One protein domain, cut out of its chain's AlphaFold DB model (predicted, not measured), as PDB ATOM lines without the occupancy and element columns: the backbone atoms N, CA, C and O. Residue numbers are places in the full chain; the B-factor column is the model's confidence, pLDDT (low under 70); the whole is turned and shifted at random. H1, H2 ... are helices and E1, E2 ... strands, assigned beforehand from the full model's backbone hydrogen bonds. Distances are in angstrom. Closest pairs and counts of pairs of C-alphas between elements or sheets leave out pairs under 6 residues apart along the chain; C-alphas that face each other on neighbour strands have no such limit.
ATOM      1  N   THR A   5     112.330 111.680 118.598       86.94
ATOM      2  CA  THR A   5     113.664 111.959 119.143       86.94
ATOM      3  C   THR A   5     113.777 113.422 119.573       86.94
ATOM      4  O   THR A   5     113.035 114.293 119.105       86.94
ATOM      5  N   GLY A   6     114.751 113.729 120.437       87.50
ATOM      6  CA  GLY A   6     115.053 115.118 120.786       87.50
ATOM      7  C   GLY A   6     115.381 115.967 119.553       87.50
ATOM      8  O   GLY A   6     114.937 117.109 119.446       87.50
ATOM      9  N   PHE A   7     116.065 115.382 118.568       90.00
ATOM     10  CA  PHE A   7     116.359 116.058 117.312       90.00
ATOM     11  C   PHE A   7     115.095 116.425 116.530       90.00
ATOM     12  O   PHE A   7     115.015 117.545 116.031       90.00
ATOM     13  N   ASP A   8     114.107 115.533 116.449       89.12
ATOM     14  CA  ASP A   8     112.854 115.800 115.727       89.12
ATOM     15  C   ASP A   8     112.076 116.944 116.384       89.12
ATOM     16  O   ASP A   8     111.543 117.823 115.704       89.12
ATOM     17  N   VAL A   9     112.066 116.983 117.720       90.38
ATOM     18  CA  VAL A   9     111.453 118.073 118.493       90.38
ATOM     19  C   VAL A   9     112.141 119.410 118.201       90.38
ATOM     20  O   VAL A   9     111.457 120.420 117.983       90.38
ATOM     21  N   LEU A  10     113.479 119.421 118.166       92.69
ATOM     22  CA  LEU A  10     114.265 120.616 117.859       92.69
ATOM     23  C   LEU A  10     114.147 121.032 116.388       92.69
ATOM     24  O   LEU A  10     114.138 122.222 116.106       92.69
ATOM     25  N   ALA A  11     114.061 120.104 115.439       92.19
ATOM     26  CA  ALA A  11     114.059 120.413 114.008       92.19
ATOM     27  C   ALA A  11     112.767 121.092 113.526       92.19
ATOM     28  O   ALA A  11     112.773 121.763 112.489       92.19
ATOM     29  N   LYS A  12     111.671 120.933 114.274       90.50
ATOM     30  CA  LYS A  12     110.360 121.487 113.929       90.50
ATOM     31  C   LYS A  12     110.348 123.024 113.944       90.50
ATOM     32  O   LYS A  12     110.912 123.628 114.863       90.50
ATOM     33  N   PRO A  13     109.665 123.654 112.971       91.00
ATOM     34  CA  PRO A  13     109.460 125.094 112.964       91.00
ATOM     35  C   PRO A  13     108.539 125.509 114.118       91.00
ATOM     36  O   PRO A  13     107.809 124.687 114.686       91.00
ATOM     37  N   LEU A  14     108.552 126.796 114.457       88.69
ATOM     38  CA  LEU A  14     107.563 127.338 115.382       88.69
ATOM     39  C   LEU A  14     106.194 127.420 114.686       88.69
ATOM     40  O   LEU A  14     106.138 127.676 113.478       88.69
ATOM     41  N   PRO A  15     105.081 127.216 115.415       86.31
ATOM     42  CA  PRO A  15     103.759 127.486 114.871       86.31
ATOM     43  C   PRO A  15     103.661 128.947 114.408       86.31
ATOM     44  O   PRO A  15     104.144 129.834 115.118       86.31
ATOM     45  N   PRO A  16     103.030 129.225 113.254       84.62
ATOM     46  CA  PRO A  16     102.808 130.594 112.814       84.62
ATOM     47  C   PRO A  16     101.999 131.376 113.849       84.62
ATOM     48  O   PRO A  16     100.931 130.931 114.272       84.62
ATOM     49  N   VAL A  17     102.478 132.563 114.215       83.06
ATOM     50  CA  VAL A  17     101.766 133.443 115.145       83.06
ATOM     51  C   VAL A  17     100.607 134.121 114.418       83.06
ATOM     52  O   VAL A  17     100.810 134.875 113.463       83.06
ATOM     53  N   LEU A  18      99.378 133.897 114.887       85.00
ATOM     54  CA  LEU A  18      98.219 134.631 114.389       85.00
ATOM     55  C   LEU A  18      98.205 136.036 114.987       85.00
ATOM     56  O   LEU A  18      98.060 136.219 116.190       85.00
ATOM     57  N   THR A  19      98.347 137.048 114.137       81.75
ATOM     58  CA  THR A  19      98.432 138.453 114.551       81.75
ATOM     59  C   THR A  19      97.791 139.369 113.507       81.75
ATOM     60  O   THR A  19      97.605 138.991 112.348       81.75
ATOM     61  N   ARG A  20      97.446 140.598 113.907       82.00
ATOM     62  CA  ARG A  20      96.916 141.642 113.020       82.00
ATOM     63  C   ARG A  20      97.927 142.780 112.899       82.00
ATOM     64  O   ARG A  20      98.368 143.329 113.901       82.00
ATOM     65  N   ARG A  21      98.210 143.216 111.667       75.94
ATOM     66  CA  ARG A  21      99.240 144.226 111.322       75.94
ATOM     67  C   ARG A  21      99.175 145.547 112.113       75.94
ATOM     68  O   ARG A  21     100.184 146.243 112.225       75.94
ATOM     69  N   TYR A  22      97.996 145.929 112.604       79.50
ATOM     70  CA  TYR A  22      97.775 147.184 113.337       79.50
ATOM     71  C   TYR A  22      97.763 147.033 114.857       79.50
ATOM     72  O   TYR A  22      97.709 148.038 115.551       79.50
ATOM     73  N   TYR A  23      97.819 145.801 115.357       75.56
ATOM     74  CA  TYR A  23      97.780 145.501 116.786       75.56
ATOM     75  C   TYR A  23      99.160 145.111 117.322       75.56
ATOM     76  O   TYR A  23      99.312 144.923 118.511       75.56
ATOM     77  N   GLN A  24     100.167 145.025 116.454       75.69
ATOM     78  CA  GLN A  24     101.551 144.734 116.823       75.69
ATOM     79  C   GLN A  24     102.229 145.959 117.436       75.69
ATOM     80  O   GLN A  24     102.013 147.082 116.959       75.69
ATOM     81  N   THR A  25     103.130 145.731 118.396       71.06
ATOM     82  CA  THR A  25     104.041 146.769 118.875       71.06
ATOM     83  C   THR A  25     104.830 147.334 117.693       71.06
ATOM     84  O   THR A  25     105.419 146.617 116.882       71.06
ATOM     85  N   ASN A  26     104.800 148.655 117.573       70.31
ATOM     86  CA  ASN A  26     105.435 149.431 116.511       70.31
ATOM     87  C   ASN A  26     106.647 150.237 117.003       70.31
ATOM     88  O   ASN A  26     107.319 150.867 116.184       70.31
ATOM     89  N   SER A  27     106.928 150.225 118.307       69.38
ATOM     90  CA  SER A  27     108.167 150.758 118.864       69.38
ATOM     91  C   SER A  27     109.346 149.843 118.529       69.38
ATOM     92  O   SER A  27     109.230 148.620 118.462       69.38
ATOM     93  N   ASN A  43     128.804 133.042 112.627       86.25
ATOM     94  CA  ASN A  43     128.485 131.918 111.738       86.25
ATOM     95  C   ASN A  43     128.297 130.631 112.560       86.25
ATOM     96  O   ASN A  43     129.045 129.664 112.402       86.25
ATOM     97  N   PHE A  44     127.367 130.671 113.511       89.88
ATOM     98  CA  PHE A  44     127.203 129.644 114.541       89.88
ATOM     99  C   PHE A  44     126.317 128.475 114.113       89.88
ATOM    100  O   PHE A  44     126.216 127.484 114.829       89.88
ATOM    101  N   GLU A  45     125.713 128.540 112.926       90.94
ATOM    102  CA  GLU A  45     124.795 127.525 112.408       90.94
ATOM    103  C   GLU A  45     125.457 126.137 112.355       90.94
ATOM    104  O   GLU A  45     124.831 125.127 112.669       90.94
ATOM    105  N   LYS A  46     126.760 126.074 112.045       89.50
ATOM    106  CA  LYS A  46     127.534 124.819 112.081       89.50
ATOM    107  C   LYS A  46     127.638 124.236 113.491       89.50
ATOM    108  O   LYS A  46     127.556 123.018 113.652       89.50
ATOM    109  N   ASP A  47     127.821 125.085 114.495       90.94
ATOM    110  CA  ASP A  47     127.945 124.666 115.892       90.94
ATOM    111  C   ASP A  47     126.582 124.265 116.463       90.94
ATOM    112  O   ASP A  47     126.479 123.260 117.167       90.94
ATOM    113  N   VAL A  48     125.520 124.961 116.052       92.50
ATOM    114  CA  VAL A  48     124.128 124.591 116.332       92.50
ATOM    115  C   VAL A  48     123.808 123.211 115.774       92.50
ATOM    116  O   VAL A  48     123.329 122.354 116.513       92.50
ATOM    117  N   LEU A  49     124.103 122.962 114.494       91.75
ATOM    118  CA  LEU A  49     123.864 121.656 113.873       91.75
ATOM    119  C   LEU A  49     124.665 120.553 114.562       91.75
ATOM    120  O   LEU A  49     124.138 119.461 114.781       91.75
ATOM    121  N   ARG A  50     125.914 120.836 114.948       90.62
ATOM    122  CA  ARG A  50     126.754 119.893 115.696       90.62
ATOM    123  C   ARG A  50     126.155 119.570 117.064       90.62
ATOM    124  O   ARG A  50     126.036 118.396 117.403       90.62
ATOM    125  N   ALA A  51     125.756 120.583 117.831       90.25
ATOM    126  CA  ALA A  51     125.145 120.398 119.146       90.25
ATOM    127  C   ALA A  51     123.804 119.658 119.042       90.25
ATOM    128  O   ALA A  51     123.573 118.696 119.774       90.25
ATOM    129  N   ALA A  52     122.949 120.048 118.095       89.94
ATOM    130  CA  ALA A  52     121.671 119.392 117.853       89.94
ATOM    131  C   ALA A  52     121.856 117.931 117.418       89.94
ATOM    132  O   ALA A  52     121.112 117.067 117.869       89.94
ATOM    133  N   SER A  53     122.863 117.618 116.598       88.19
ATOM    134  CA  SER A  53     123.123 116.239 116.157       88.19
ATOM    135  C   SER A  53     123.483 115.312 117.316       88.19
ATOM    136  O   SER A  53     123.028 114.175 117.321       88.19
ATOM    137  N   ARG A  54     124.187 115.801 118.348       84.19
ATOM    138  CA  ARG A  54     124.463 115.018 119.570       84.19
ATOM    139  C   ARG A  54     123.190 114.622 120.314       84.19
ATOM    140  O   ARG A  54     123.144 113.565 120.925       84.19
ATOM    141  N   SER A  55     122.117 115.412 120.196       80.06
ATOM    142  CA  SER A  55     120.819 115.027 120.767       80.06
ATOM    143  C   SER A  55     120.181 113.810 120.087       80.06
ATOM    144  O   SER A  55     119.300 113.196 120.681       80.06
ATOM    145  N   ARG A  56     120.628 113.424 118.876       75.00
ATOM    146  CA  ARG A  56     120.208 112.175 118.213       75.00
ATOM    147  C   ARG A  56     120.807 110.932 118.863       75.00
ATOM    148  O   ARG A  56     120.225 109.860 118.744       75.00
ATOM    149  N   GLU A  57     121.973 111.061 119.493       70.19
ATOM    150  CA  GLU A  57     122.689 109.933 120.104       70.19
ATOM    151  C   GLU A  57     121.950 109.429 121.351       70.19
ATOM    152  O   GLU A  57     121.961 108.235 121.648       70.19
ATOM    153  N   ASN A  58     121.211 110.317 122.025       65.31
ATOM    154  CA  ASN A  58     120.281 109.940 123.077       65.31
ATOM    155  C   ASN A  58     118.987 109.384 122.469       65.31
ATOM    156  O   ASN A  58     118.077 110.124 122.104       65.31
ATOM    157  N   GLN A  59     118.895 108.053 122.403       60.72
ATOM    158  CA  GLN A  59     117.711 107.319 121.927       60.72
ATOM    159  C   GLN A  59     116.486 107.450 122.846       60.72
ATOM    160  O   GLN A  59     115.412 106.935 122.520       60.72
ATOM    161  N   HIS A  60     116.629 108.106 124.000       68.81
ATOM    162  CA  HIS A  60     115.497 108.398 124.863       68.81
ATOM    163  C   HIS A  60     114.486 109.245 124.096       68.81
ATOM    164  O   HIS A  60     114.824 110.242 123.458       68.81
ATOM    165  N   ARG A  61     113.233 108.804 124.113       73.38
ATOM    166  CA  ARG A  61     112.206 109.395 123.271       73.38
ATOM    167  C   ARG A  61     111.372 110.387 124.067       73.38
ATOM    168  O   ARG A  61     111.056 110.145 125.230       73.38
ATOM    169  N   ILE A  62     111.011 111.490 123.425       72.25
ATOM    170  CA  ILE A  62     110.101 112.493 123.969       72.25
ATOM    171  C   ILE A  62     108.711 112.181 123.430       72.25
ATOM    172  O   ILE A  62     108.492 112.098 122.219       72.25
ATOM    173  N   PHE A  63     107.751 112.017 124.335       62.09
ATOM    174  CA  PHE A  63     106.352 111.897 123.954       62.09
ATOM    175  C   PHE A  63     105.840 113.278 123.547       62.09
ATOM    176  O   PHE A  63     105.648 114.151 124.391       62.09
ATOM    177  N   SER A  64     105.625 113.495 122.250       59.66
ATOM    178  CA  SER A  64     104.817 114.617 121.780       59.66
ATOM    179  C   SER A  64     103.454 114.093 121.358       59.66
ATOM    180  O   SER A  64     103.371 113.183 120.532       59.66
ATOM    181  N   GLN A  65     102.387 114.678 121.890       56.06
ATOM    182  CA  GLN A  65     101.043 114.424 121.397       56.06
ATOM    183  C   GLN A  65     100.928 115.053 120.002       56.06
ATOM    184  O   GLN A  65     100.723 116.254 119.872       56.06
ATOM    185  N   GLU A  66     101.124 114.255 118.957       59.06
ATOM    186  CA  GLU A  66     100.798 114.608 117.574       59.06
ATOM    187  C   GLU A  66      99.744 113.625 117.090       59.06
ATOM    188  O   GLU A  66     100.057 112.519 116.658       59.06
ATOM    189  N   SER A  67      98.473 114.008 117.214       51.81
ATOM    190  CA  SER A  67      97.409 113.307 116.502       51.81
ATOM    191  C   SER A  67      97.186 113.994 115.163       51.81
ATOM    192  O   SER A  67      96.986 115.211 115.083       51.81
ATOM    193  N   GLU A  68      97.260 113.191 114.112       48.62
ATOM    194  CA  GLU A  68      97.214 113.556 112.704       48.62
ATOM    195  C   GLU A  68      95.873 114.183 112.306       48.62
ATOM    196  O   GLU A  68      95.021 113.548 111.709       48.62
ATOM    197  N   THR A  69      95.677 115.467 112.593       54.91
ATOM    198  CA  THR A  69      94.891 116.367 111.729       54.91
ATOM    199  C   THR A  69      95.389 117.817 111.857       54.91
ATOM    200  O   THR A  69      94.596 118.726 112.116       54.91
ATOM    201  N   PRO A  70      96.692 118.119 111.639       56.69
ATOM    202  CA  PRO A  70      97.224 119.481 111.810       56.69
ATOM    203  C   PRO A  70      96.584 120.509 110.869       56.69
ATOM    204  O   PRO A  70      96.712 121.712 111.068       56.69
ATOM    205  N   ARG A  71      95.913 120.049 109.805       60.53
ATOM    206  CA  ARG A  71      95.276 120.913 108.804       60.53
ATOM    207  C   ARG A  71      93.832 121.280 109.142       60.53
ATOM    208  O   ARG A  71      93.331 122.248 108.572       60.53
ATOM    209  N   HIS A  72      93.179 120.586 110.078       68.19
ATOM    210  CA  HIS A  72      91.802 120.911 110.445       68.19
ATOM    211  C   HIS A  72      91.755 122.280 111.145       68.19
ATOM    212  O   HIS A  72      92.585 122.525 112.024       68.19
ATOM    213  N   PRO A  73      90.837 123.198 110.788       71.94
ATOM    214  CA  PRO A  73      90.789 124.538 111.378       71.94
ATOM    215  C   PRO A  73      90.581 124.524 112.896       71.94
ATOM    216  O   PRO A  73      91.037 125.445 113.556       71.94
ATOM    217  N   TYR A  74      89.983 123.468 113.451       75.94
ATOM    218  CA  TYR A  74      89.754 123.302 114.897       75.94
ATOM    219  C   TYR A  74      90.794 122.404 115.584       75.94
ATOM    220  O   TYR A  74      90.568 121.918 116.688       75.94
ATOM    221  N   SER A  75      91.921 122.125 114.923       71.75
ATOM    222  CA  SER A  75      92.994 121.331 115.520       71.75
ATOM    223  C   SER A  75      93.653 122.097 116.668       71.75
ATOM    224  O   SER A  75      94.055 123.249 116.491       71.75
ATOM    225  N   LEU A  76      93.839 121.430 117.811       65.00
ATOM    226  CA  LEU A  76      94.610 121.950 118.951       65.00
ATOM    227  C   LEU A  76      96.099 122.146 118.619       65.00
ATOM    228  O   LEU A  76      96.811 122.829 119.348       65.00
ATOM    229  N   HIS A  77      96.569 121.564 117.511       70.00
ATOM    230  CA  HIS A  77      97.930 121.742 117.003       70.00
ATOM    231  C   HIS A  77      98.088 122.995 116.133       70.00
ATOM    232  O   HIS A  77      99.210 123.364 115.787       70.00
ATOM    233  N   ARG A  78      96.982 123.650 115.757       70.88
ATOM    234  CA  ARG A  78      97.015 124.962 115.107       70.88
ATOM    235  C   ARG A  78      96.906 126.050 116.158       70.88
ATOM    236  O   ARG A  78      96.238 125.880 117.172       70.88
ATOM    237  N   GLU A  79      97.528 127.187 115.875       78.44
ATOM    238  CA  GLU A  79      97.311 128.391 116.664       78.44
ATOM    239  C   GLU A  79      95.822 128.761 116.593       78.44
ATOM    240  O   GLU A  79      95.291 129.016 115.512       78.44
ATOM    241  N   GLN A  80      95.147 128.724 117.742       83.31
ATOM    242  CA  GLN A  80      93.735 129.102 117.893       83.31
ATOM    243  C   GLN A  80      93.586 130.470 118.563       83.31
ATOM    244  O   GLN A  80      92.485 131.009 118.657       83.31
ATOM    245  N   TYR A  81      94.687 131.040 119.047       82.56
ATOM    246  CA  TYR A  81      94.689 132.297 119.770       82.56
ATOM    247  C   TYR A  81      95.243 133.419 118.903       82.56
ATOM    248  O   TYR A  81      96.232 133.256 118.193       82.56
ATOM    249  N   LEU A  82      94.619 134.587 118.998       81.75
ATOM    250  CA  LEU A  82      95.081 135.788 118.318       81.75
ATOM    251  C   LEU A  82      96.015 136.564 119.246       81.75
ATOM    252  O   LEU A  82      95.575 137.096 120.261       81.75
ATOM    253  N   CYS A  83      97.290 136.659 118.881       80.38
ATOM    254  CA  CYS A  83      98.269 137.438 119.631       80.38
ATOM    255  C   CYS A  83      98.095 138.934 119.350       80.38
ATOM    256  O   CYS A  83      98.118 139.375 118.190       80.38
ATOM    257  N   GLY A  84      97.928 139.696 120.430       69.75
ATOM    258  CA  GLY A  84      97.748 141.144 120.412       69.75
ATOM    259  C   GLY A  84      98.980 141.893 120.909       69.75
ATOM    260  O   GLY A  84      99.465 142.770 120.212       69.75
ATOM    261  N   ASP A  85      99.511 141.535 122.074       77.62
ATOM    262  CA  ASP A  85     100.561 142.287 122.769       77.62
ATOM    263  C   ASP A  85     101.841 141.468 123.016       77.62
ATOM    264  O   ASP A  85     101.945 140.295 122.646       77.62
ATOM    265  N   GLU A  86     102.832 142.092 123.655       77.94
ATOM    266  CA  GLU A  86     104.103 141.445 123.999       77.94
ATOM    267  C   GLU A  86     103.910 140.267 124.953       77.94
ATOM    268  O   GLU A  86     104.510 139.222 124.727       77.94
ATOM    269  N   GLN A  87     103.010 140.367 125.937       82.19
ATOM    270  CA  GLN A  87     102.776 139.295 126.909       82.19
ATOM    271  C   GLN A  87     102.294 138.006 126.235       82.19
ATOM    272  O   GLN A  87     102.818 136.922 126.512       82.19
ATOM    273  N   SER A  88     101.343 138.114 125.301       82.25
ATOM    274  CA  SER A  88     100.858 136.962 124.535       82.25
ATOM    275  C   SER A  88     101.962 136.325 123.687       82.25
ATOM    276  O   SER A  88     102.058 135.098 123.599       82.25
ATOM    277  N   VAL A  89     102.851 137.140 123.113       83.38
ATOM    278  CA  VAL A  89     103.992 136.656 122.330       83.38
ATOM    279  C   VAL A  89     105.034 135.993 123.219       83.38
ATOM    280  O   VAL A  89     105.521 134.920 122.861       83.38
ATOM    281  N   CYS A  90     105.321 136.560 124.389       87.44
ATOM    282  CA  CYS A  90     106.249 135.972 125.341       87.44
ATOM    283  C   CYS A  90     105.767 134.586 125.793       87.44
ATOM    284  O   CYS A  90     106.505 133.606 125.689       87.44
ATOM    285  N   GLY A  91     104.495 134.470 126.189       88.00
ATOM    286  CA  GLY A  91     103.898 133.188 126.578       88.00
ATOM    287  C   GLY A  91     103.951 132.145 125.457       88.00
ATOM    288  O   GLY A  91     104.327 130.992 125.683       88.00
ATOM    289  N   ARG A  92     103.654 132.549 124.215       87.75
ATOM    290  CA  ARG A  92     103.714 131.661 123.043       87.75
ATOM    291  C   ARG A  92     105.129 131.226 122.697       87.75
ATOM    292  O   ARG A  92     105.331 130.060 122.359       87.75
ATOM    293  N   PHE A  93     106.094 132.135 122.777       89.88
ATOM    294  CA  PHE A  93     107.498 131.821 122.542       89.88
ATOM    295  C   PHE A  93     108.029 130.861 123.613       89.88
ATOM    296  O   PHE A  93     108.676 129.865 123.283       89.88
ATOM    297  N   ALA A  94     107.667 131.084 124.878       90.94
ATOM    298  CA  ALA A  94     107.999 130.177 125.968       90.94
ATOM    299  C   ALA A  94     107.429 128.771 125.731       90.94
ATOM    300  O   ALA A  94     108.176 127.789 125.749       90.94
ATOM    301  N   GLN A  95     106.134 128.674 125.417       90.06
ATOM    302  CA  GLN A  95     105.454 127.400 125.175       90.06
ATOM    303  C   GLN A  95     106.035 126.640 123.973       90.06
ATOM    304  O   GLN A  95     106.242 125.431 124.046       90.06
ATOM    305  N   ASN A  96     106.282 127.331 122.858       90.88
ATOM    306  CA  ASN A  96     106.582 126.678 121.583       90.88
ATOM    307  C   ASN A  96     108.072 126.585 121.254       90.88
ATOM    308  O   ASN A  96     108.431 125.813 120.363       90.88
ATOM    309  N   ALA A  97     108.933 127.358 121.915       92.88
ATOM    310  CA  ALA A  97     110.365 127.396 121.635       92.88
ATOM    311  C   ALA A  97     111.195 127.032 122.873       92.88
ATOM    312  O   ALA A  97     111.943 126.052 122.835       92.88
ATOM    313  N   LEU A  98     111.025 127.770 123.975       94.75
ATOM    314  CA  LEU A  98     111.851 127.612 125.180       94.75
ATOM    315  C   LEU A  98     111.591 126.282 125.902       94.75
ATOM    316  O   LEU A  98     112.539 125.596 126.290       94.75
ATOM    317  N   GLY A  99     110.320 125.899 126.049       93.19
ATOM    318  CA  GLY A  99     109.903 124.643 126.676       93.19
ATOM    319  C   GLY A  99     110.464 123.412 125.956       93.19
ATOM    320  O   GLY A  99     111.189 122.638 126.580       93.19
ATOM    321  N   PRO A 100     110.227 123.244 124.639       93.94
ATOM    322  CA  PRO A 100     110.795 122.139 123.869       93.94
ATOM    323  C   PRO A 100     112.328 122.089 123.906       93.94
ATOM    324  O   PRO A 100     112.894 121.015 124.096       93.94
ATOM    325  N   ALA A 101     113.009 123.235 123.779       94.38
ATOM    326  CA  ALA A 101     114.468 123.287 123.872       94.38
ATOM    327  C   ALA A 101     114.971 122.842 125.258       94.38
ATOM    328  O   ALA A 101     115.911 122.055 125.340       94.38
ATOM    329  N   THR A 102     114.303 123.282 126.331       94.31
ATOM    330  CA  THR A 102     114.594 122.867 127.713       94.31
ATOM    331  C   THR A 102     114.361 121.371 127.910       94.31
ATOM    332  O   THR A 102     115.205 120.696 128.490       94.31
ATOM    333  N   ALA A 103     113.246 120.827 127.418       92.62
ATOM    334  CA  ALA A 103     112.935 119.404 127.561       92.62
ATOM    335  C   ALA A 103     114.024 118.530 126.921       92.62
ATOM    336  O   ALA A 103     114.514 117.584 127.536       92.62
ATOM    337  N   VAL A 104     114.466 118.898 125.713       92.38
ATOM    338  CA  VAL A 104     115.568 118.209 125.032       92.38
ATOM    339  C   VAL A 104     116.894 118.431 125.765       92.38
ATOM    340  O   VAL A 104     117.685 117.500 125.873       92.38
ATOM    341  N   ALA A 105     117.147 119.620 126.315       92.69
ATOM    342  CA  ALA A 105     118.339 119.888 127.118       92.69
ATOM    343  C   ALA A 105     118.429 118.962 128.343       92.69
ATOM    344  O   ALA A 105     119.443 118.284 128.519       92.69
ATOM    345  N   PHE A 106     117.350 118.838 129.120       91.31
ATOM    346  CA  PHE A 106     117.287 117.947 130.283       91.31
ATOM    347  C   PHE A 106     117.469 116.480 129.901       91.31
ATOM    348  O   PHE A 106     118.229 115.768 130.556       91.31
ATOM    349  N   LEU A 107     116.847 116.049 128.800       90.06
ATOM    350  CA  LEU A 107     117.043 114.708 128.250       90.06
ATOM    351  C   LEU A 107     118.521 114.403 127.956       90.06
ATOM    352  O   LEU A 107     118.954 113.262 128.063       90.06
ATOM    353  N   ASN A 108     119.298 115.429 127.605       89.56
ATOM    354  CA  ASN A 108     120.725 115.343 127.298       89.56
ATOM    355  C   ASN A 108     121.626 115.673 128.508       89.56
ATOM    356  O   ASN A 108     122.821 115.926 128.341       89.56
ATOM    357  N   GLY A 109     121.073 115.709 129.727       90.31
ATOM    358  CA  GLY A 109     121.821 116.003 130.953       90.31
ATOM    359  C   GLY A 109     122.306 117.453 131.062       90.31
ATOM    360  O   GLY A 109     123.236 117.738 131.818       90.31
ATOM    361  N   ILE A 110     121.718 118.378 130.301       91.25
ATOM    362  CA  ILE A 110     121.985 119.814 130.409       91.25
ATOM    363  C   ILE A 110     121.004 120.390 131.430       91.25
ATOM    364  O   ILE A 110     119.818 120.548 131.152       91.25
ATOM    365  N   GLN A 111     121.515 120.729 132.611       91.38
ATOM    366  CA  GLN A 111     120.738 121.249 133.742       91.38
ATOM    367  C   GLN A 111     120.555 122.774 133.673       91.38
ATOM    368  O   GLN A 111     120.643 123.471 134.679       91.38
ATOM    369  N   THR A 112     120.339 123.310 132.471       91.62
ATOM    370  CA  THR A 112     120.008 124.727 132.260       91.62
ATOM    371  C   THR A 112     118.574 124.808 131.754       91.62
ATOM    372  O   THR A 112     118.215 124.120 130.796       91.62
ATOM    373  N   ARG A 113     117.747 125.647 132.381       92.31
ATOM    374  CA  ARG A 113     116.322 125.807 132.072       92.31
ATOM    375  C   ARG A 113     116.007 127.245 131.696       92.31
ATOM    376  O   ARG A 113     116.494 128.162 132.348       92.31
ATOM    377  N   PHE A 114     115.151 127.434 130.696       95.06
ATOM    378  CA  PHE A 114     114.557 128.745 130.456       95.06
ATOM    379  C   PHE A 114     113.424 129.048 131.448       95.06
ATOM    380  O   PHE A 114     112.620 128.167 131.754       95.06
ATOM    381  N   GLY A 115     113.334 130.291 131.915       91.69
ATOM    382  CA  GLY A 115     112.295 130.774 132.825       91.69
ATOM    383  C   GLY A 115     112.108 132.290 132.748       91.69
ATOM    384  O   GLY A 115     112.764 132.959 131.954       91.69
ATOM    385  N   ASP A 116     111.200 132.816 133.568       91.44
ATOM    386  CA  ASP A 116     111.019 134.260 133.784       91.44
ATOM    387  C   ASP A 116     112.196 134.828 134.592       91.44
ATOM    388  O   ASP A 116     112.744 134.122 135.437       91.44
ATOM    389  N   PHE A 117     112.578 136.089 134.384       89.94
ATOM    390  CA  PHE A 117     113.664 136.723 135.145       89.94
ATOM    391  C   PHE A 117     113.498 136.592 136.665       89.94
ATOM    392  O   PHE A 117     114.475 136.386 137.379       89.94
ATOM    393  N   LYS A 118     112.266 136.619 137.180       89.75
ATOM    394  CA  LYS A 118     111.983 136.524 138.620       89.75
ATOM    395  C   LYS A 118     112.355 135.185 139.259       89.75
ATOM    396  O   LYS A 118     112.263 135.072 140.480       89.75
ATOM    397  N   VAL A 119     112.756 134.179 138.480       87.62
ATOM    398  CA  VAL A 119     113.230 132.896 139.023       87.62
ATOM    399  C   VAL A 119     114.684 132.944 139.506       87.62
ATOM    400  O   VAL A 119     115.108 132.005 140.176       87.62
ATOM    401  N   CYS A 120     115.448 133.990 139.167       86.19
ATOM    402  CA  CYS A 120     116.846 134.142 139.571       86.19
ATOM    403  C   CYS A 120     117.028 135.202 140.672       86.19
ATOM    404  O   CYS A 120     116.184 136.077 140.887       86.19
ATOM    405  N   ASP A 121     118.143 135.128 141.397       84.44
ATOM    406  CA  ASP A 121     118.416 136.021 142.530       84.44
ATOM    407  C   ASP A 121     118.683 137.469 142.111       84.44
ATOM    408  O   ASP A 121     118.396 138.406 142.867       84.44
ATOM    409  N   GLU A 122     119.203 137.678 140.902       85.56
ATOM    410  CA  GLU A 122     119.457 138.998 140.327       85.56
ATOM    411  C   GLU A 122     118.180 139.846 140.283       85.56
ATOM    412  O   GLU A 122     118.244 141.057 140.517       85.56
ATOM    413  N   ALA A 123     117.014 139.216 140.107       86.44
ATOM    414  CA  ALA A 123     115.721 139.894 140.093       86.44
ATOM    415  C   ALA A 123     115.337 140.540 141.431       86.44
ATOM    416  O   ALA A 123     114.492 141.434 141.471       86.44
ATOM    417  N   ARG A 124     115.969 140.146 142.546       84.81
ATOM    418  CA  ARG A 124     115.774 140.828 143.839       84.81
ATOM    419  C   ARG A 124     116.451 142.199 143.868       84.81
ATOM    420  O   ARG A 124     116.005 143.087 144.596       84.81
ATOM    421  N   LYS A 125     117.543 142.355 143.113       85.00
ATOM    422  CA  LYS A 125     118.397 143.552 143.109       85.00
ATOM    423  C   LYS A 125     118.062 144.488 141.949       85.00
ATOM    424  O   LYS A 125     118.062 145.702 142.135       85.00
ATOM    425  N   GLU A 126     117.774 143.936 140.773       81.88
ATOM    426  CA  GLU A 126     117.478 144.704 139.566       81.88
ATOM    427  C   GLU A 126     115.965 144.879 139.377       81.88
ATOM    428  O   GLU A 126     115.207 143.914 139.346       81.88
ATOM    429  N   LYS A 127     115.526 146.136 139.261       80.25
ATOM    430  CA  LYS A 127     114.103 146.508 139.139       80.25
ATOM    431  C   LYS A 127     113.790 147.300 137.872       80.25
ATOM    432  O   LYS A 127     112.623 147.552 137.594       80.25
ATOM    433  N   SER A 128     114.812 147.745 137.146       77.50
ATOM    434  CA  SER A 128     114.675 148.642 135.995       77.50
ATOM    435  C   SER A 128     114.853 147.930 134.658       77.50
ATOM    436  O   SER A 128     114.218 148.316 133.681       77.50
ATOM    437  N   LEU A 129     115.677 146.880 134.618       75.75
ATOM    438  CA  LEU A 129     115.951 146.086 133.424       75.75
ATOM    439  C   LEU A 129     115.541 144.642 133.696       75.75
ATOM    440  O   LEU A 129     116.277 143.893 134.329       75.75
ATOM    441  N   ILE A 130     114.338 144.291 133.253       84.50
ATOM    442  CA  ILE A 130     113.730 142.978 133.460       84.50
ATOM    443  C   ILE A 130     113.676 142.292 132.093       84.50
ATOM    444  O   ILE A 130     112.829 142.673 131.288       84.50
ATOM    445  N   PRO A 131     114.580 141.339 131.806       86.69
ATOM    446  CA  PRO A 131     114.477 140.502 130.617       86.69
ATOM    447  C   PRO A 131     113.156 139.734 130.602       86.69
ATOM    448  O   PRO A 131     112.708 139.262 131.650       86.69
ATOM    449  N   ASP A 132     112.583 139.528 129.417       86.88
ATOM    450  CA  ASP A 132     111.397 138.674 129.274       86.88
ATOM    451  C   ASP A 132     111.689 137.219 129.673       86.88
ATOM    452  O   ASP A 132     110.845 136.547 130.271       86.88
ATOM    453  N   PHE A 133     112.896 136.725 129.365       91.62
ATOM    454  CA  PHE A 133     113.318 135.376 129.733       91.62
ATOM    455  C   PHE A 133     114.769 135.303 130.171       91.62
ATOM    456  O   PHE A 133     115.631 136.083 129.761       91.62
ATOM    457  N   VAL A 134     115.055 134.252 130.925       93.12
ATOM    458  CA  VAL A 134     116.394 133.881 131.353       93.12
ATOM    459  C   VAL A 134     116.649 132.401 131.159       93.12
ATOM    460  O   VAL A 134     115.723 131.602 131.209       93.12
ATOM    461  N   GLY A 135     117.906 132.023 130.958       93.31
ATOM    462  CA  GLY A 135     118.378 130.653 131.131       93.31
ATOM    463  C   GLY A 135     119.120 130.551 132.455       93.31
ATOM    464  O   GLY A 135     120.089 131.281 132.656       93.31
ATOM    465  N   VAL A 136     118.682 129.659 133.339       92.19
ATOM    466  CA  VAL A 136     119.248 129.476 134.679       92.19
ATOM    467  C   VAL A 136     119.750 128.056 134.883       92.19
ATOM    468  O   VAL A 136     119.166 127.103 134.364       92.19
ATOM    469  N   SER A 137     120.824 127.904 135.654       90.50
ATOM    470  CA  SER A 137     121.265 126.587 136.122       90.50
ATOM    471  C   SER A 137     120.253 126.052 137.135       90.50
ATOM    472  O   SER A 137     120.041 126.667 138.174       90.50
ATOM    473  N   CYS A 138     119.596 124.939 136.825       89.19
ATOM    474  CA  CYS A 138     118.581 124.324 137.670       89.19
ATOM    475  C   CYS A 138     118.566 122.811 137.425       89.19
ATOM    476  O   CYS A 138     118.231 122.353 136.332       89.19
ATOM    477  N   SER A 139     118.931 122.033 138.442       87.88
ATOM    478  CA  SER A 139     118.962 120.565 138.385       87.88
ATOM    479  C   SER A 139     117.616 119.917 138.729       87.88
ATOM    480  O   SER A 139     117.437 118.724 138.488       87.88
ATOM    481  N   ALA A 140     116.661 120.688 139.255       87.19
ATOM    482  CA  ALA A 140     115.359 120.189 139.673       87.19
ATOM    483  C   ALA A 140     114.545 119.635 138.492       87.19
ATOM    484  O   ALA A 140     114.285 120.324 137.499       87.19
ATOM    485  N   LEU A 141     114.102 118.383 138.617       86.62
ATOM    486  CA  LEU A 141     113.264 117.716 137.617       86.62
ATOM    487  C   LEU A 141     111.776 118.018 137.818       86.62
ATOM    488  O   LEU A 141     111.026 118.091 136.847       86.62
ATOM    489  N   ASP A 142     111.373 118.252 139.062       85.56
ATOM    490  CA  ASP A 142     109.993 118.460 139.479       85.56
ATOM    491  C   ASP A 142     109.895 119.535 140.577       85.56
ATOM    492  O   ASP A 142     110.867 120.228 140.898       85.56
ATOM    493  N   LEU A 143     108.689 119.712 141.119       84.56
ATOM    494  CA  LEU A 143     108.413 120.698 142.162       84.56
ATOM    495  C   LEU A 143     109.103 120.368 143.490       84.56
ATOM    496  O   LEU A 143     109.527 121.288 144.183       84.56
ATOM    497  N   GLU A 144     109.230 119.090 143.849       88.62
ATOM    498  CA  GLU A 144     109.881 118.690 145.101       88.62
ATOM    499  C   GLU A 144     111.393 118.890 145.017       88.62
ATOM    500  O   GLU A 144     111.991 119.490 145.909       88.62
ATOM    501  N   GLY A 145     112.004 118.519 143.892       85.81
ATOM    502  CA  GLY A 145     113.393 118.831 143.589       85.81
ATOM    503  C   GLY A 145     113.657 120.335 143.574       85.81
ATOM    504  O   GLY A 145     114.716 120.760 144.020       85.81
ATOM    505  N   LEU A 146     112.692 121.148 143.123       85.69
ATOM    506  CA  LEU A 146     112.817 122.607 143.138       85.69
ATOM    507  C   LEU A 146     112.808 123.162 144.566       85.69
ATOM    508  O   LEU A 146     113.624 124.022 144.884       85.69
ATOM    509  N   LYS A 147     111.924 122.654 145.435       87.50
ATOM    510  CA  LYS A 147     111.901 123.000 146.869       87.50
ATOM    511  C   LYS A 147     113.172 122.551 147.590       87.50
ATOM    512  O   LYS A 147     113.597 123.207 148.533       87.50
ATOM    513  N   GLY A 148     113.751 121.435 147.151       87.50
ATOM    514  CA  GLY A 148     114.976 120.861 147.698       87.50
ATOM    515  C   GLY A 148     116.271 121.502 147.196       87.50
ATOM    516  O   GLY A 148     117.341 121.072 147.624       87.50
ATOM    517  N   LEU A 149     116.217 122.498 146.302       84.88
ATOM    518  CA  LEU A 149     117.424 123.188 145.850       84.88
ATOM    519  C   LEU A 149     118.049 123.980 147.002       84.88
ATOM    520  O   LEU A 149     117.452 124.907 147.544       84.88
ATOM    521  N   THR A 150     119.289 123.635 147.340       84.06
ATOM    522  CA  THR A 150     120.108 124.382 148.303       84.06
ATOM    523  C   THR A 150     120.739 125.625 147.683       84.06
ATOM    524  O   THR A 150     121.057 126.576 148.392       84.06
ATOM    525  N   GLU A 151     120.930 125.611 146.365       80.44
ATOM    526  CA  GLU A 151     121.511 126.706 145.596       80.44
ATOM    527  C   GLU A 151     120.433 127.407 144.776       80.44
ATOM    528  O   GLU A 151     119.561 126.773 144.175       80.44
ATOM    529  N   THR A 152     120.500 128.731 144.738       76.19
ATOM    530  CA  THR A 152     119.590 129.534 143.932       76.19
ATOM    531  C   THR A 152     119.937 129.413 142.446       76.19
ATOM    532  O   THR A 152     121.115 129.324 142.087       76.19
ATOM    533  N   PRO A 153     118.933 129.397 141.546       83.00
ATOM    534  CA  PRO A 153     119.194 129.281 140.119       83.00
ATOM    535  C   PRO A 153     120.076 130.426 139.605       83.00
ATOM    536  O   PRO A 153     119.669 131.587 139.592       83.00
ATOM    537  N   ASN A 154     121.287 130.085 139.167       82.75
ATOM    538  CA  ASN A 154     122.271 131.044 138.669       82.75
ATOM    539  C   ASN A 154     121.943 131.467 137.228       82.75
ATOM    540  O   ASN A 154     121.757 130.606 136.359       82.75
ATOM    541  N   LEU A 155     121.890 132.779 136.981       87.81
ATOM    542  CA  LEU A 155     121.608 133.371 135.677       87.81
ATOM    543  C   LEU A 155     122.756 133.157 134.675       87.81
ATOM    544  O   LEU A 155     123.876 133.610 134.884       87.81
ATOM    545  N   LYS A 156     122.451 132.534 133.530       87.38
ATOM    546  CA  LYS A 156     123.423 132.234 132.461       87.38
ATOM    547  C   LYS A 156     123.090 132.866 131.113       87.38
ATOM    548  O   LYS A 156     123.985 133.147 130.322       87.38
ATOM    549  N   ILE A 157     121.804 133.034 130.817       90.38
ATOM    550  CA  ILE A 157     121.308 133.571 129.545       90.38
ATOM    551  C   ILE A 157     120.239 134.606 129.870       90.38
ATOM    552  O   ILE A 157     119.438 134.385 130.771       90.38
ATOM    553  N   VAL A 158     120.191 135.691 129.107       89.00
ATOM    554  CA  VAL A 158     119.085 136.654 129.108       89.00
ATOM    555  C   VAL A 158     118.515 136.745 127.698       89.00
ATOM    556  O   VAL A 158     119.249 136.621 126.716       89.00
ATOM    557  N   GLY A 159     117.206 136.928 127.591       87.00
ATOM    558  CA  GLY A 159     116.502 137.017 126.323       87.00
ATOM    559  C   GLY A 159     115.319 137.967 126.410       87.00
ATOM    560  O   GLY A 159     114.723 138.139 127.467       87.00
ATOM    561  N   GLU A 160     114.987 138.550 125.265       83.62
ATOM    562  CA  GLU A 160     113.862 139.462 125.092       83.62
ATOM    563  C   GLU A 160     112.930 138.887 124.019       83.62
ATOM    564  O   GLU A 160     113.396 138.446 122.960       83.62
ATOM    565  N   ALA A 161     111.622 138.904 124.268       81.94
ATOM    566  CA  ALA A 161     110.599 138.644 123.269       81.94
ATOM    567  C   ALA A 161     109.798 139.903 122.982       81.94
ATOM    568  O   ALA A 161     109.401 140.693 123.830       81.94
ATOM    569  N   LYS A 162     109.513 140.076 121.703       77.62
ATOM    570  CA  LYS A 162     108.778 141.227 121.214       77.62
ATOM    571  C   LYS A 162     107.862 140.757 120.111       77.62
ATOM    572  O   LYS A 162     108.205 139.833 119.367       77.62
ATOM    573  N   THR A 163     106.693 141.388 120.006       67.94
ATOM    574  CA  THR A 163     105.726 141.055 118.955       67.94
ATOM    575  C   THR A 163     106.386 141.113 117.582       67.94
ATOM    576  O   THR A 163     107.263 141.961 117.417       67.94
ATOM    577  N   PRO A 164     105.978 140.272 116.607       62.31
ATOM    578  CA  PRO A 164     106.607 140.180 115.291       62.31
ATOM    579  C   PRO A 164     106.950 141.563 114.749       62.31
ATOM    580  O   PRO A 164     106.067 142.376 114.467       62.31
ATOM    581  N   TRP A 165     108.250 141.854 114.707       65.44
ATOM    582  CA  TRP A 165     108.730 143.204 114.472       65.44
ATOM    583  C   TRP A 165     108.274 143.640 113.079       65.44
ATOM    584  O   TRP A 165     108.522 142.949 112.092       65.44
ATOM    585  N   LYS A 166     107.716 144.850 112.956       62.16
ATOM    586  CA  LYS A 166     107.632 145.533 111.649       62.16
ATOM    587  C   LYS A 166     109.013 145.828 111.055       62.16
ATOM    588  O   LYS A 166     109.121 146.221 109.895       62.16
ATOM    589  N   HIS A 167     110.066 145.690 111.853       67.38
ATOM    590  CA  HIS A 167     111.430 145.925 111.431       67.38
ATOM    591  C   HIS A 167     111.939 144.758 110.600       67.38
ATOM    592  O   HIS A 167     111.893 143.594 110.992       67.38
ATOM    593  N   ASN A 168     112.498 145.093 109.449       77.19
ATOM    594  CA  ASN A 168     113.170 144.130 108.608       77.19
ATOM    595  C   ASN A 168     114.527 143.773 109.244       77.19
ATOM    596  O   ASN A 168     115.526 144.442 108.987       77.19
ATOM    597  N   LEU A 169     114.564 142.736 110.090       79.19
ATOM    598  CA  LEU A 169     115.791 142.276 110.761       79.19
ATOM    599  C   LEU A 169     116.903 141.932 109.759       79.19
ATOM    600  O   LEU A 169     118.078 142.160 110.033       79.19
ATOM    601  N   LEU A 203     114.518 132.604 110.776       87.38
ATOM    602  CA  LEU A 203     113.072 132.656 110.571       87.38
ATOM    603  C   LEU A 203     112.373 131.607 111.448       87.38
ATOM    604  O   LEU A 203     112.800 130.456 111.524       87.38
ATOM    605  N   ASP A 204     111.255 131.992 112.053       81.06
ATOM    606  CA  ASP A 204     110.406 131.149 112.904       81.06
ATOM    607  C   ASP A 204     109.825 129.932 112.165       81.06
ATOM    608  O   ASP A 204     109.748 128.834 112.718       81.06
ATOM    609  N   CYS A 205     109.487 130.108 110.889       82.62
ATOM    610  CA  CYS A 205     108.926 129.081 110.014       82.62
ATOM    611  C   CYS A 205     109.965 128.102 109.440       82.62
ATOM    612  O   CYS A 205     109.615 127.202 108.671       82.62
ATOM    613  N   THR A 206     111.243 128.266 109.782       85.62
ATOM    614  CA  THR A 206     112.309 127.420 109.247       85.62
ATOM    615  C   THR A 206     112.314 126.058 109.920       85.62
ATOM    616  O   THR A 206     112.564 125.935 111.120       85.62
ATOM    617  N   SER A 207     112.073 125.026 109.115       87.62
ATOM    618  CA  SER A 207     112.401 123.651 109.487       87.62
ATOM    619  C   SER A 207     113.901 123.446 109.316       87.62
ATOM    620  O   SER A 207     114.480 123.905 108.329       87.62
ATOM    621  N   ALA A 208     114.528 122.770 110.273       87.94
ATOM    622  CA  ALA A 208     115.950 122.484 110.179       87.94
ATOM    623  C   ALA A 208     116.249 121.574 108.979       87.94
ATOM    624  O   ALA A 208     115.575 120.566 108.770       87.94
ATOM    625  N   ASP A 209     117.300 121.904 108.235       88.38
ATOM    626  CA  ASP A 209     117.816 121.093 107.137       88.38
ATOM    627  C   ASP A 209     119.345 121.099 107.198       88.38
ATOM    628  O   ASP A 209     120.023 122.026 106.743       88.38
ATOM    629  N   ALA A 210     119.885 120.026 107.775       85.62
ATOM    630  CA  ALA A 210     121.319 119.859 107.949       85.62
ATOM    631  C   ALA A 210     122.076 119.835 106.610       85.62
ATOM    632  O   ALA A 210     123.203 120.320 106.553       85.62
ATOM    633  N   SER A 211     121.459 119.336 105.528       86.00
ATOM    634  CA  SER A 211     122.098 119.274 104.205       86.00
ATOM    635  C   SER A 211     122.313 120.663 103.602       86.00
ATOM    636  O   SER A 211     123.268 120.892 102.862       86.00
ATOM    637  N   ARG A 212     121.458 121.619 103.981       86.88
ATOM    638  CA  ARG A 212     121.500 123.012 103.525       86.88
ATOM    639  C   ARG A 212     122.141 123.960 104.537       86.88
ATOM    640  O   ARG A 212     122.200 125.159 104.278       86.88
ATOM    641  N   GLY A 213     122.604 123.451 105.681       88.00
ATOM    642  CA  GLY A 213     123.136 124.282 106.764       88.00
ATOM    643  C   GLY A 213     122.070 125.143 107.451       88.00
ATOM    644  O   GLY A 213     122.395 126.178 108.024       88.00
ATOM    645  N   VAL A 214     120.799 124.751 107.354       90.62
ATOM    646  CA  VAL A 214     119.656 125.516 107.851       90.62
ATOM    647  C   VAL A 214     119.288 125.027 109.249       90.62
ATOM    648  O   VAL A 214     119.083 123.832 109.462       90.62
ATOM    649  N   VAL A 215     119.172 125.961 110.190       93.25
ATOM    650  CA  VAL A 215     118.854 125.688 111.598       93.25
ATOM    651  C   VAL A 215     117.490 126.246 111.974       93.25
ATOM    652  O   VAL A 215     117.076 127.291 111.471       93.25
ATOM    653  N   SER A 216     116.790 125.560 112.875       94.38
ATOM    654  CA  SER A 216     115.541 126.065 113.453       94.38
ATOM    655  C   SER A 216     115.813 126.970 114.662       94.38
ATOM    656  O   SER A 216     116.876 126.908 115.294       94.38
ATOM    657  N   VAL A 217     114.809 127.754 115.066       93.56
ATOM    658  CA  VAL A 217     114.870 128.555 116.303       93.56
ATOM    659  C   VAL A 217     115.122 127.671 117.530       93.56
ATOM    660  O   VAL A 217     115.950 128.003 118.376       93.56
ATOM    661  N   ARG A 218     114.461 126.509 117.616       95.00
ATOM    662  CA  ARG A 218     114.616 125.575 118.743       95.00
ATOM    663  C   ARG A 218     116.027 124.998 118.827       95.00
ATOM    664  O   ARG A 218     116.562 124.900 119.927       95.00
ATOM    665  N   GLN A 219     116.649 124.657 117.696       95.12
ATOM    666  CA  GLN A 219     118.042 124.197 117.681       95.12
ATOM    667  C   GLN A 219     118.997 125.287 118.176       95.12
ATOM    668  O   GLN A 219     119.909 124.992 118.944       95.12
ATOM    669  N   CYS A 220     118.763 126.543 117.788       94.94
ATOM    670  CA  CYS A 220     119.567 127.670 118.257       94.94
ATOM    671  C   CYS A 220     119.424 127.869 119.772       94.94
ATOM    672  O   CYS A 220     120.424 128.002 120.469       94.94
ATOM    673  N   LEU A 221     118.200 127.811 120.302       95.44
ATOM    674  CA  LEU A 221     117.946 127.900 121.744       95.44
ATOM    675  C   LEU A 221     118.572 126.735 122.521       95.44
ATOM    676  O   LEU A 221     119.183 126.950 123.564       95.44
ATOM    677  N   TYR A 222     118.478 125.509 122.000       95.31
ATOM    678  CA  TYR A 222     119.160 124.349 122.576       95.31
ATOM    679  C   TYR A 222     120.681 124.537 122.584       95.31
ATOM    680  O   TYR A 222     121.329 124.246 123.587       95.31
ATOM    681  N   TYR A 223     121.256 125.068 121.501       93.81
ATOM    682  CA  TYR A 223     122.681 125.382 121.436       93.81
ATOM    683  C   TYR A 223     123.098 126.386 122.519       93.81
ATOM    684  O   TYR A 223     124.127 126.176 123.155       93.81
ATOM    685  N   LEU A 224     122.285 127.415 122.792       92.56
ATOM    686  CA  LEU A 224     122.552 128.358 123.885       92.56
ATOM    687  C   LEU A 224     122.604 127.651 125.247       92.56
ATOM    688  O   LEU A 224     123.543 127.869 126.010       92.56
ATOM    689  N   LEU A 225     121.653 126.755 125.536       93.00
ATOM    690  CA  LEU A 225     121.675 125.946 126.765       93.00
ATOM    691  C   LEU A 225     122.909 125.035 126.826       93.00
ATOM    692  O   LEU A 225     123.527 124.890 127.883       93.00
ATOM    693  N   TYR A 226     123.278 124.446 125.687       91.44
ATOM    694  CA  TYR A 226     124.424 123.556 125.549       91.44
ATOM    695  C   TYR A 226     125.749 124.267 125.847       91.44
ATOM    696  O   TYR A 226     126.545 123.750 126.631       91.44
ATOM    697  N   VAL A 227     125.985 125.458 125.286       88.56
ATOM    698  CA  VAL A 227     127.221 126.218 125.555       88.56
ATOM    699  C   VAL A 227     127.230 126.841 126.949       88.56
ATOM    700  O   VAL A 227     128.280 126.896 127.582       88.56
ATOM    701  N   ALA A 228     126.066 127.220 127.483       87.00
ATOM    702  CA  ALA A 228     125.939 127.744 128.843       87.00
ATOM    703  C   ALA A 228     126.201 126.686 129.934       87.00
ATOM    704  O   ALA A 228     126.372 127.025 131.110       87.00
ATOM    705  N   ARG A 229     126.238 125.392 129.584       83.38
ATOM    706  CA  ARG A 229     126.599 124.324 130.525       83.38
ATOM    707  C   ARG A 229     128.004 124.534 131.097       83.38
ATOM    708  O   ARG A 229     128.151 124.428 132.307       83.38
ATOM    709  N   ASN A 230     128.972 124.874 130.244       71.75
ATOM    710  CA  ASN A 230     130.381 125.071 130.598       71.75
ATOM    711  C   ASN A 230     130.850 126.443 130.076       71.75
ATOM    712  O   ASN A 230     131.407 126.525 128.977       71.75
TER     713      ASN A 230
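This is residues 5 to 27, 43 to 169 and 203 to 230 of the 514 residues of an uncharacterized protein of Arthroderma gypseum (strain ATCC MYA-4604 / CBS 118893) (UniProt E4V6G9). A small three-stranded sheet has the long helix H3 and the helix H6 crossing each other over one face, while H1 and H2 pack on these helices away from the sheet. Long loops wrap round this core, and the short helices H4 and H5 sit in the loops between strands, far from the middle. The printed part has 178 residues, under half of them in named elements: six helices and three strands, in the order H1 H2 H3 E1 H4 E2 H5 E3 H6. The sheet runs E1 E2 E3, antiparallel, and the class is mixed, helices and strands. The whole is compact, with a radius of gyration of the C-alphas of 17.0 A and spans of 47 by 43 by 35 A.

Strand E2, residues 133 to 137, is the inner strand between E1, residues 112 to 115, and E3, residues 154 to 159. N 113 and O 136 are 2.8 A apart, and N 135 and O 157 are 2.8 A apart, both within hydrogen-bond range. H3, residues 86 to 107, and H6, residues 217 to 228, lie on the same face, two layers with helices on one face of the sheet. H3 runs along the strands over E1, at 17 degrees on the local plane and a height over the sheet of 7.0 A. H6, at 9.0 A, runs slantwise to E2 at 37 degrees on the local plane. H3 touches H6 with residues 97 to 105 alone, closest at the C-alphas of Ala 101 and Tyr 222, 5.0 A, at a steep tilt of 59 degrees, the same way. H2, residues 45 to 54, touches H6 about perpendicular at 79 degrees, with the C-alphas of Val 48 and Tyr 223 closest, 5.4 A. H1, residues 6 to 11, touches H3, closest at the C-alphas of Gly 6 and Val 104, 5.3 A. H4, residues 122 to 125, and H5, residues 143 to 147, are not on the sheet and touch no helix. Every O i to N i+4 pair is within hydrogen-bond range in H1, H2, H5 and H6, and 16 of 18 in H3; H4 is too short for such a pair.

H3, 30.0 A long, starts at C-alpha 86 (104.103, 141.445, 123.999) and has a kink of 29 degrees near residue 93. H6 spans 16.7 A and ends at C-alpha 228 (125.939, 127.744, 128.843). E3 spans 14.9 A, H2 14.4 A and E2 13.5 A.

Residues 28 to 42 and 170 to 202 are not printed, with C-alpha gaps of 28.6 A and 10.0 A. The link from H2 to H3 is long. The mean pLDDT of the printed part is 83.4, and 21 residues are under 70, among them 63 to 72.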